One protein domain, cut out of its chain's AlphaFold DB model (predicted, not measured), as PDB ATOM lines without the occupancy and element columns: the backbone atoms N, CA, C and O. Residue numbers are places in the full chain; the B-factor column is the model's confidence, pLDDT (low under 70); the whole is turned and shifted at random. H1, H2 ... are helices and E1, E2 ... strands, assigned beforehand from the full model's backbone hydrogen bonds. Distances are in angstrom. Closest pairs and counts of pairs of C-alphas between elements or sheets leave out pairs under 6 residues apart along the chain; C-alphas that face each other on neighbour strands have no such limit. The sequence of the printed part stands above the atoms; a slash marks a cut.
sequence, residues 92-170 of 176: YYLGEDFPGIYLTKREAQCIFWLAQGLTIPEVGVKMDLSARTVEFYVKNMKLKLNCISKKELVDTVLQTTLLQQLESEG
ATOM      1  N   TYR A  92      -4.475  23.588  20.890       89.31
ATOM      2  CA  TYR A  92      -5.182  22.348  20.564       89.31
ATOM      3  C   TYR A  92      -4.627  21.788  19.261       89.31
ATOM      4  O   TYR A  92      -4.567  22.506  18.260       89.31
ATOM      5  N   TYR A  93      -4.226  20.521  19.269       88.56
ATOM      6  CA  TYR A  93      -3.667  19.832  18.107       88.56
ATOM      7  C   TYR A  93      -4.733  18.952  17.455       88.56
ATOM      8  O   TYR A  93      -5.444  18.234  18.153       88.56
ATOM      9  N   LEU A  94      -4.817  18.986  16.123       86.56
ATOM     10  CA  LEU A  94      -5.867  18.305  15.348       86.56
ATOM     11  C   LEU A  94      -5.595  16.806  15.090       86.56
ATOM     12  O   LEU A  94      -6.296  16.185  14.300       86.56
ATOM     13  N   GLY A  95      -4.624  16.207  15.785       80.88
ATOM     14  CA  GLY A  95      -4.304  14.781  15.666       80.88
ATOM     15  C   GLY A  95      -3.475  14.430  14.425       80.88
ATOM     16  O   GLY A  95      -2.766  15.278  13.881       80.88
ATOM     17  N   GLU A  96      -3.528  13.157  14.020       73.81
ATOM     18  CA  GLU A  96      -2.717  12.601  12.922       73.81
ATOM     19  C   GLU A  96      -3.095  13.162  11.543       73.81
ATOM     20  O   GLU A  96      -2.225  13.282  10.684       73.81
ATOM     21  N   ASP A  97      -4.351  13.581  11.357       76.75
ATOM     22  CA  ASP A  97      -4.858  14.113  10.083       76.75
ATOM     23  C   ASP A  97      -4.160  15.423   9.671       76.75
ATOM     24  O   ASP A  97      -4.011  15.725   8.487       76.75
ATOM     25  N   PHE A  98      -3.697  16.199  10.658       81.19
ATOM     26  CA  PHE A  98      -3.062  17.502  10.464       81.19
ATOM     27  C   PHE A  98      -1.792  17.623  11.323       81.19
ATOM     28  O   PHE A  98      -1.791  18.302  12.361       81.19
ATOM     29  N   PRO A  99      -0.676  16.994  10.908       81.19
ATOM     30  CA  PRO A  99       0.539  16.958  11.708       81.19
ATOM     31  C   PRO A  99       1.129  18.363  11.882       81.19
ATOM     32  O   PRO A  99       1.410  19.076  10.921       81.19
ATOM     33  N   GLY A 100       1.336  18.768  13.138       83.44
ATOM     34  CA  GLY A 100       1.993  20.034  13.490       83.44
ATOM     35  C   GLY A 100       1.116  21.289  13.399       83.44
ATOM     36  O   GLY A 100       1.591  22.378  13.732       83.44
ATOM     37  N   ILE A 101      -0.155  21.164  13.010       90.38
ATOM     38  CA  ILE A 101      -1.104  22.281  13.008       90.38
ATOM     39  C   ILE A 101      -1.790  22.367  14.372       90.38
ATOM     40  O   ILE A 101      -2.250  21.370  14.928       90.38
ATOM     41  N   TYR A 102      -1.862  23.585  14.913       91.25
ATOM     42  CA  TYR A 102      -2.520  23.856  16.186       91.25
ATOM     43  C   TYR A 102      -3.456  25.063  16.109       91.25
ATOM     44  O   TYR A 102      -3.169  26.092  15.476       91.25
ATOM     45  N   LEU A 103      -4.571  24.962  16.824       92.25
ATOM     46  CA  LEU A 103      -5.491  26.062  17.066       92.25
ATOM     47  C   LEU A 103      -5.296  26.604  18.474       92.25
ATOM     48  O   LEU A 103      -5.044  25.870  19.421       92.25
ATOM     49  N   THR A 104      -5.396  27.916  18.621       92.38
ATOM     50  CA  THR A 104      -5.418  28.543  19.942       92.38
ATOM     51  C   THR A 104      -6.745  28.257  20.633       92.38
ATOM     52  O   THR A 104      -7.760  28.025  19.980       92.38
ATOM     53  N   LYS A 105      -6.786  28.370  21.959       90.44
ATOM     54  CA  LYS A 105      -8.019  28.213  22.744       90.44
ATOM     55  C   LYS A 105      -9.191  29.046  22.243       90.44
ATOM     56  O   LYS A 105     -10.313  28.558  22.189       90.44
ATOM     57  N   ARG A 106      -8.939  30.294  21.845       91.38
ATOM     58  CA  ARG A 106      -9.993  31.163  21.304       91.38
ATOM     59  C   ARG A 106     -10.482  30.690  19.939       91.38
ATOM     60  O   ARG A 106     -11.685  30.649  19.724       91.38
ATOM     61  N   GLU A 107      -9.574  30.282  19.056       94.31
ATOM     62  CA  GLU A 107      -9.935  29.699  17.757       94.31
ATOM     63  C   GLU A 107     -10.756  28.411  17.938       94.31
ATOM     64  O   GLU A 107     -11.825  28.284  17.344       94.31
ATOM     65  N   ALA A 108     -10.321  27.513  18.828       93.38
ATOM     66  CA  ALA A 108     -11.013  26.266  19.149       93.38
ATOM     67  C   ALA A 108     -12.434  26.509  19.712       93.38
ATOM     68  O   ALA A 108     -13.400  25.877  19.289       93.38
ATOM     69  N   GLN A 109     -12.598  27.495  20.599       92.44
ATOM     70  CA  GLN A 109     -13.916  27.913  21.094       92.44
ATOM     71  C   GLN A 109     -14.819  28.452  19.976       92.44
ATOM     72  O   GLN A 109     -15.999  28.110  19.915       92.44
ATOM     73  N   CYS A 110     -14.285  29.289  19.080       95.06
ATOM     74  CA  CYS A 110     -15.068  29.832  17.973       95.06
ATOM     75  C   CYS A 110     -15.554  28.727  17.031       95.06
ATOM     76  O   CYS A 110     -16.728  28.723  16.660       95.06
ATOM     77  N   ILE A 111     -14.680  27.790  16.648       94.06
ATOM     78  CA  ILE A 111     -15.062  26.717  15.723       94.06
ATOM     79  C   ILE A 111     -16.069  25.748  16.338       94.06
ATOM     80  O   ILE A 111     -16.963  25.295  15.634       94.06
ATOM     81  N   PHE A 112     -16.001  25.508  17.648       93.31
ATOM     82  CA  PHE A 112     -16.984  24.698  18.363       93.31
ATOM     83  C   PHE A 112     -18.405  25.252  18.223       93.31
ATOM     84  O   PHE A 112     -19.325  24.525  17.856       93.31
ATOM     85  N   TRP A 113     -18.594  26.555  18.445       92.69
ATOM     86  CA  TRP A 113     -19.907  27.179  18.280       92.69
ATOM     87  C   TRP A 113     -20.346  27.249  16.813       92.69
ATOM     88  O   TRP A 113     -21.525  27.065  16.519       92.69
ATOM     89  N   LEU A 114     -19.409  27.449  15.882       93.75
ATOM     90  CA  LEU A 114     -19.705  27.391  14.447       93.75
ATOM     91  C   LEU A 114     -20.139  25.987  14.000       93.75
ATOM     92  O   LEU A 114     -21.040  25.877  13.171       93.75
ATOM     93  N   ALA A 115     -19.550  24.930  14.566       92.56
ATOM     94  CA  ALA A 115     -19.935  23.543  14.310       92.56
ATOM     95  C   ALA A 115     -21.341  23.216  14.841       92.56
ATOM     96  O   ALA A 115     -22.025  22.372  14.273       92.56
ATOM     97  N   GLN A 116     -21.821  23.940  15.859       89.56
ATOM     98  CA  GLN A 116     -23.220  23.869  16.315       89.56
ATOM     99  C   GLN A 116     -24.209  24.586  15.382       89.56
ATOM    100  O   GLN A 116     -25.410  24.559  15.630       89.56
ATOM    101  N   GLY A 117     -23.728  25.251  14.328       92.38
ATOM    102  CA  GLY A 117     -24.568  25.972  13.375       92.38
ATOM    103  C   GLY A 117     -24.830  27.436  13.730       92.38
ATOM    104  O   GLY A 117     -25.585  28.095  13.016       92.38
ATOM    105  N   LEU A 118     -24.187  27.977  14.772       93.19
ATOM    106  CA  LEU A 118     -24.298  29.399  15.107       93.19
ATOM    107  C   LEU A 118     -23.655  30.268  14.022       93.19
ATOM    108  O   LEU A 118     -22.644  29.922  13.397       93.19
ATOM    109  N   THR A 119     -24.234  31.440  13.800       95.94
ATOM    110  CA  THR A 119     -23.688  32.442  12.887       95.94
ATOM    111  C   THR A 119     -22.596  33.271  13.567       95.94
ATOM    112  O   THR A 119     -22.540  33.394  14.785       95.94
ATOM    113  N   ILE A 120     -21.706  33.880  12.779       95.69
ATOM    114  CA  ILE A 120     -20.604  34.727  13.276       95.69
ATOM    115  C   ILE A 120     -21.059  35.796  14.297       95.69
ATOM    116  O   ILE A 120     -20.408  35.904  15.339       95.69
ATOM    117  N   PRO A 121     -22.137  36.577  14.063       95.88
ATOM    118  CA  PRO A 121     -22.593  37.550  15.054       95.88
ATOM    119  C   PRO A 121     -23.100  36.888  16.343       95.88
ATOM    120  O   PRO A 121     -22.797  37.380  17.426       95.88
ATOM    121  N   GLU A 122     -23.796  35.752  16.255       95.75
ATOM    122  CA  GLU A 122     -24.283  35.009  17.429       95.75
ATOM    123  C   GLU A 122     -23.134  34.414  18.246       95.75
ATOM    124  O   GLU A 122     -23.156  34.467  19.473       95.75
ATOM    125  N   VAL A 123     -22.094  33.898  17.581       95.50
ATOM    126  CA  VAL A 123     -20.859  33.446  18.242       95.50
ATOM    127  C   VAL A 123     -20.187  34.608  18.970       95.50
ATOM    128  O   VAL A 123     -19.704  34.428  20.086       95.50
ATOM    129  N   GLY A 124     -20.193  35.803  18.369       95.31
ATOM    130  CA  GLY A 124     -19.724  37.027  19.013       95.31
ATOM    131  C   GLY A 124     -20.464  37.297  20.319       95.31
ATOM    132  O   GLY A 124     -19.830  37.410  21.363       95.31
ATOM    133  N   VAL A 125     -21.800  37.286  20.289       94.94
ATOM    134  CA  VAL A 125     -22.636  37.456  21.491       94.94
ATOM    135  C   VAL A 125     -22.362  36.362  22.528       94.94
ATOM    136  O   VAL A 125     -22.237  36.655  23.708       94.94
ATOM    137  N   LYS A 126     -22.210  35.103  22.105       92.38
ATOM    138  CA  LYS A 126     -22.003  33.961  23.010       92.38
ATOM    139  C   LYS A 126     -20.646  33.967  23.718       92.38
ATOM    140  O   LYS A 126     -20.508  33.364  24.777       92.38
ATOM    141  N   MET A 127     -19.642  34.594  23.110       90.69
ATOM    142  CA  MET A 127     -18.272  34.669  23.627       90.69
ATOM    143  C   MET A 127     -17.900  36.059  24.169       90.69
ATOM    144  O   MET A 127     -16.731  36.259  24.500       90.69
ATOM    145  N   ASP A 128     -18.847  37.003  24.226       93.38
ATOM    146  CA  ASP A 128     -18.622  38.421  24.546       93.38
ATOM    147  C   ASP A 128     -17.542  39.081  23.662       93.38
ATOM    148  O   ASP A 128     -16.651  39.801  24.121       93.38
ATOM    149  N   LEU A 129     -17.599  38.816  22.354       94.69
ATOM    150  CA  LEU A 129     -16.673  39.320  21.340       94.69
ATOM    151  C   LEU A 129     -17.394  40.107  20.244       94.69
ATOM    152  O   LEU A 129     -18.546  39.852  19.900       94.69
ATOM    153  N   SER A 130     -16.665  41.024  19.604       96.69
ATOM    154  CA  SER A 130     -17.165  41.666  18.387       96.69
ATOM    155  C   SER A 130     -17.210  40.665  17.226       96.69
ATOM    156  O   SER A 130     -16.310  39.831  17.083       96.69
ATOM    157  N   ALA A 131     -18.202  40.795  16.339       96.31
ATOM    158  CA  ALA A 131     -18.292  39.970  15.130       96.31
ATOM    159  C   ALA A 131     -17.001  40.036  14.290       96.31
ATOM    160  O   ALA A 131     -16.517  39.015  13.813       96.31
ATOM    161  N   ARG A 132     -16.370  41.217  14.214       95.88
ATOM    162  CA  ARG A 132     -15.093  41.424  13.514       95.88
ATOM    163  C   ARG A 132     -13.947  40.602  14.108       95.88
ATOM    164  O   ARG A 132     -13.074  40.134  13.380       95.88
ATOM    165  N   THR A 133     -13.938  40.412  15.426       97.19
ATOM    166  CA  THR A 133     -12.950  39.563  16.104       97.19
ATOM    167  C   THR A 133     -13.181  38.088  15.771       97.19
ATOM    168  O   THR A 133     -12.225  37.364  15.500       97.19
ATOM    169  N   VAL A 134     -14.438  37.644  15.724       96.94
ATOM    170  CA  VAL A 134     -14.783  36.267  15.331       96.94
ATOM    171  C   VAL A 134     -14.410  36.008  13.870       96.94
ATOM    172  O   VAL A 134     -13.794  34.988  13.573       96.94
ATOM    173  N   GLU A 135     -14.685  36.945  12.959       96.81
ATOM    174  CA  GLU A 135     -14.241  36.867  11.558       96.81
ATOM    175  C   GLU A 135     -12.724  36.733  11.440       96.81
ATOM    176  O   GLU A 135     -12.229  35.942  10.636       96.81
ATOM    177  N   PHE A 136     -11.982  37.483  12.256       97.06
ATOM    178  CA  PHE A 136     -10.531  37.383  12.314       97.06
ATOM    179  C   PHE A 136     -10.077  35.983  12.747       97.06
ATOM    180  O   PHE A 136      -9.221  35.396  12.083       97.06
ATOM    181  N   TYR A 137     -10.683  35.406  13.789       96.06
ATOM    182  CA  TYR A 137     -10.385  34.029  14.192       96.06
ATOM    183  C   TYR A 137     -10.728  33.020  13.093       96.06
ATOM    184  O   TYR A 137      -9.900  32.171  12.774       96.06
ATOM    185  N   VAL A 138     -11.888  33.144  12.443       96.31
ATOM    186  CA  VAL A 138     -12.276  32.278  11.315       96.31
ATOM    187  C   VAL A 138     -11.280  32.387  10.168       96.31
ATOM    188  O   VAL A 138     -10.858  31.371   9.620       96.31
ATOM    189  N   LYS A 139     -10.853  33.602   9.821       96.50
ATOM    190  CA  LYS A 139      -9.839  33.829   8.789       96.50
ATOM    191  C   LYS A 139      -8.522  33.138   9.141       96.50
ATOM    192  O   LYS A 139      -7.950  32.480   8.279       96.50
ATOM    193  N   ASN A 140      -8.061  33.243  10.385       95.81
ATOM    194  CA  ASN A 140      -6.821  32.593  10.815       95.81
ATOM    195  C   ASN A 140      -6.928  31.066  10.775       95.81
ATOM    196  O   ASN A 140      -6.014  30.415  10.282       95.81
ATOM    197  N   MET A 141      -8.049  30.493  11.221       95.25
ATOM    198  CA  MET A 141      -8.279  29.046  11.144       95.25
ATOM    199  C   MET A 141      -8.272  28.546   9.698       95.25
ATOM    200  O   MET A 141      -7.616  27.552   9.398       95.25
ATOM    201  N   LYS A 142      -8.914  29.282   8.783       95.12
ATOM    202  CA  LYS A 142      -8.876  28.984   7.344       95.12
ATOM    203  C   LYS A 142      -7.458  28.998   6.784       95.12
ATOM    204  O   LYS A 142      -7.119  28.121   6.003       95.12
ATOM    205  N   LEU A 143      -6.629  29.959   7.193       94.56
ATOM    206  CA  LEU A 143      -5.226  30.017   6.773       94.56
ATOM    207  C   LEU A 143      -4.400  28.857   7.338       94.56
ATOM    208  O   LEU A 143      -3.518  28.358   6.654       94.56
ATOM    209  N   LYS A 144      -4.680  28.414   8.567       92.88
ATOM    210  CA  LYS A 144      -3.975  27.284   9.191       92.88
ATOM    211  C   LYS A 144      -4.327  25.938   8.558       92.88
ATOM    212  O   LYS A 144      -3.456  25.087   8.447       92.88
ATOM    213  N   LEU A 145      -5.588  25.758   8.166       91.69
ATOM    214  CA  LEU A 145      -6.113  24.512   7.594       91.69
ATOM    215  C   LEU A 145      -6.207  24.540   6.063       91.69
ATOM    216  O   LEU A 145      -6.660  23.577   5.457       91.69
ATOM    217  N   ASN A 146      -5.772  25.635   5.435       92.12
ATOM    218  CA  ASN A 146      -5.866  25.880   3.994       92.12
ATOM    219  C   ASN A 146      -7.294  25.759   3.414       92.12
ATOM    220  O   ASN A 146      -7.456  25.453   2.237       92.12
ATOM    221  N   CYS A 147      -8.332  26.048   4.205       93.62
ATOM    222  CA  CYS A 147      -9.728  25.990   3.758       93.62
ATOM    223  C   CYS A 147     -10.173  27.292   3.070       93.62
ATOM    224  O   CYS A 147      -9.883  28.404   3.528       93.62
ATOM    225  N   ILE A 148     -10.995  27.180   2.027       92.88
ATOM    226  CA  ILE A 148     -11.514  28.323   1.262       92.88
ATOM    227  C   ILE A 148     -12.893  28.736   1.772       92.88
ATOM    228  O   ILE A 148     -13.205  29.930   1.822       92.88
ATOM    229  N   SER A 149     -13.720  27.783   2.199       94.56
ATOM    230  CA  SER A 149     -15.087  28.048   2.661       94.56
ATOM    231  C   SER A 149     -15.249  27.863   4.169       94.56
ATOM    232  O   SER A 149     -14.522  27.111   4.810       94.56
ATOM    233  N   LYS A 150     -16.249  28.541   4.747       91.88
ATOM    234  CA  LYS A 150     -16.674  28.295   6.135       91.88
ATOM    235  C   LYS A 150     -17.211  26.869   6.305       91.88
ATOM    236  O   LYS A 150     -16.999  26.278   7.348       91.88
ATOM    237  N   LYS A 151     -17.916  26.347   5.293       94.06
ATOM    238  CA  LYS A 151     -18.488  24.991   5.333       94.06
ATOM    239  C   LYS A 151     -17.381  23.941   5.392       94.06
ATOM    240  O   LYS A 151     -17.316  23.201   6.354       94.06
ATOM    241  N   GLU A 152     -16.439  24.030   4.459       94.56
ATOM    242  CA  GLU A 152     -15.238  23.190   4.409       94.56
ATOM    243  C   GLU A 152     -14.436  23.214   5.721       94.56
ATOM    244  O   GLU A 152     -13.993  22.177   6.205       94.56
ATOM    245  N   LEU A 153     -14.298  24.389   6.347       93.75
ATOM    246  CA  LEU A 153     -13.662  24.509   7.660       93.75
ATOM    247  C   LEU A 153     -14.412  23.722   8.753       93.75
ATOM    248  O   LEU A 153     -13.790  23.123   9.619       93.75
ATOM    249  N   VAL A 154     -15.745  23.746   8.744       93.81
ATOM    250  CA  VAL A 154     -16.548  22.991   9.717       93.81
ATOM    251  C   VAL A 154     -16.489  21.495   9.410       93.81
ATOM    252  O   VAL A 154     -16.283  20.705  10.326       93.81
ATOM    253  N   ASP A 155     -16.590  21.113   8.137       93.06
ATOM    254  CA  ASP A 155     -16.543  19.719   7.689       93.06
ATOM    255  C   ASP A 155     -15.208  19.051   8.056       93.06
ATOM    256  O   ASP A 155     -15.195  17.939   8.579       93.06
ATOM    257  N   THR A 156     -14.087  19.752   7.857       91.56
ATOM    258  CA  THR A 156     -12.751  19.268   8.255       91.56
ATOM    259  C   THR A 156     -12.641  19.085   9.766       91.56
ATOM    260  O   THR A 156     -12.122  18.077  10.230       91.56
ATOM    261  N   VAL A 157     -13.181  20.010  10.560       90.69
ATOM    262  CA  VAL A 157     -13.134  19.918  12.028       90.69
ATOM    263  C   VAL A 157     -14.009  18.778  12.552       90.69
ATOM    264  O   VAL A 157     -13.604  18.106  13.500       90.69
ATOM    265  N   LEU A 158     -15.155  18.507  11.921       89.81
ATOM    266  CA  LEU A 158     -16.034  17.381  12.264       89.81
ATOM    267  C   LEU A 158     -15.374  16.012  12.045       89.81
ATOM    268  O   LEU A 158     -15.744  15.052  12.714       89.81
ATOM    269  N   GLN A 159     -14.411  15.920  11.126       89.00
ATOM    270  CA  GLN A 159     -13.647  14.693  10.880       89.00
ATOM    271  C   GLN A 159     -12.563  14.447  11.942       89.00
ATOM    272  O   GLN A 159     -12.122  13.315  12.103       89.00
ATOM    273  N   THR A 160     -12.165  15.480  12.694       88.81
ATOM    274  CA  THR A 160     -11.088  15.397  13.695       88.81
ATOM    275  C   THR A 160     -11.592  15.125  15.115       88.81
ATOM    276  O   THR A 160     -12.756  15.336  15.454       88.81
ATOM    277  N   THR A 161     -10.677  14.741  16.008       85.81
ATOM    278  CA  THR A 161     -10.952  14.521  17.444       85.81
ATOM    279  C   THR A 161     -11.113  15.812  18.259       85.81
ATOM    280  O   THR A 161     -11.399  15.757  19.455       85.81
ATOM    281  N   LEU A 162     -10.973  16.984  17.629       88.06
ATOM    282  CA  LEU A 162     -10.989  18.289  18.294       88.06
ATOM    283  C   LEU A 162     -12.274  18.512  19.105       88.06
ATOM    284  O   LEU A 162     -12.216  18.929  20.260       88.06
ATOM    285  N   LEU A 163     -13.445  18.209  18.537       87.88
ATOM    286  CA  LEU A 163     -14.721  18.447  19.223       87.88
ATOM    287  C   LEU A 163     -14.853  17.620  20.508       87.88
ATOM    288  O   LEU A 163     -15.309  18.144  21.522       87.88
ATOM    289  N   GLN A 164     -14.368  16.376  20.498       86.25
ATOM    290  CA  GLN A 164     -14.352  15.515  21.684       86.25
ATOM    291  C   GLN A 164     -13.449  16.095  22.784       86.25
ATOM    292  O   GLN A 164     -13.806  16.068  23.963       86.25
ATOM    293  N   GLN A 165     -12.302  16.673  22.404       87.69
ATOM    294  CA  GLN A 165     -11.414  17.355  23.350       87.69
ATOM    295  C   GLN A 165     -12.123  18.547  24.009       87.69
ATOM    296  O   GLN A 165     -12.080  18.686  25.229       87.69
ATOM    297  N   LEU A 166     -12.840  19.368  23.239       87.94
ATOM    298  CA  LEU A 166     -13.543  20.543  23.769       87.94
ATOM    299  C   LEU A 166     -14.744  20.201  24.656       87.94
ATOM    300  O   LEU A 166     -15.013  20.913  25.627       87.94
ATOM    301  N   GLU A 167     -15.447  19.108  24.365       86.38
ATOM    302  CA  GLU A 167     -16.528  18.617  25.222       86.38
ATOM    303  C   GLU A 167     -16.019  18.193  26.602       86.38
ATOM    304  O   GLU A 167     -16.661  18.488  27.617       86.38
ATOM    305  N   SER A 168     -14.840  17.564  26.657       83.12
ATOM    306  CA  SER A 168     -14.210  17.146  27.916       83.12
ATOM    307  C   SER A 168     -13.846  18.326  28.827       83.12
ATOM    308  O   SER A 168     -13.870  18.200  30.050       83.12
ATOM    309  N   GLU A 169     -13.603  19.504  28.246       78.56
ATOM    310  CA  GLU A 169     -13.295  20.743  28.968       78.56
ATOM    311  C   GLU A 169     -14.542  21.484  29.486       78.56
ATOM    312  O   GLU A 169     -14.427  22.538  30.114       78.56
ATOM    313  N   GLY A 170     -15.743  20.942  29.251       74.12
ATOM    314  CA  GLY A 170     -17.000  21.472  29.784       74.12
ATOM    315  C   GLY A 170     -17.804  22.340  28.814       74.12
ATOM    316  O   GLY A 170     -18.860  22.852  29.197       74.12
TER     317      GLY A 170
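What this domain is: This is residues 92 to 170 of the 176 residues of the protein "HTH luxR-type domain-containing protein" of Gammaproteobacteria bacterium RIFCSPLOWO2_02_FULL_42_14 (UniProt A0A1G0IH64). The longest helix, H3, crosses a shorter helix, H1, which lies in the middle of a compact cluster of crossed helices; H2, H4 and H5 also pack on H1. At the end of the long axis away from H2, a loop of residues 94 to 101 leads into the short strand E1, and residues 92 to 93 pair antiparallel with residues 102 to 103 of E1. The printed part has 79 residues, with five named helices and one named strand that follow each other along the chain as E1, H1, H2, H3, H4, H5; helices hold 50 and strands 3 of the 53 residues in named elements, and the class is mostly helix. It is compact, with a radius of gyration of the C-alphas of 11.7 A and spans of 33 by 29 by 19 A.

Where its parts are: H3, residues 131 to 145, is 21.1 A long and begins at C-alpha 131 (-18.292, 39.970, 15.130). H1, residues 105 to 115, measures 15.3 A, and H4, residues 150 to 159, 14.7 A. H2 is residues 120 to 126, 9.9 A. H5 is residues 162 to 168, 10.2 A, ending at C-alpha 168 (-14.210, 17.146, 27.916). E1, residues 102 to 104, spans 6.7 A from C-alpha 102 (-2.520, 23.856, 16.186).

How they stand to each other: H1 is the hub. It touches H3 about perpendicular at 85 degrees, the closest C-alphas being Glu 107 and Tyr 137, 5.6 A apart. It touches H4 at Ala 115 and Val 154, C-alphas 5.7 A apart, and H5 at Phe 112 and Leu 163, 6.7 A. H3 touches H2 with residues 131 to 135 alone, closest C-alphas Pro 121 and Ala 131, 4.9 A. H3 and H5 are apart. E1 pairs with no named strand. In H1 to H5 every O i to N i+4 pair is within hydrogen-bond range.

The domain as a whole: The farthest C-alphas, Glu 96 and Val 125, are 33.0 A apart. The printed part has no cut, and its five links are tight. Mean pLDDT of the printed part is 91.2; no printed residue is under 70.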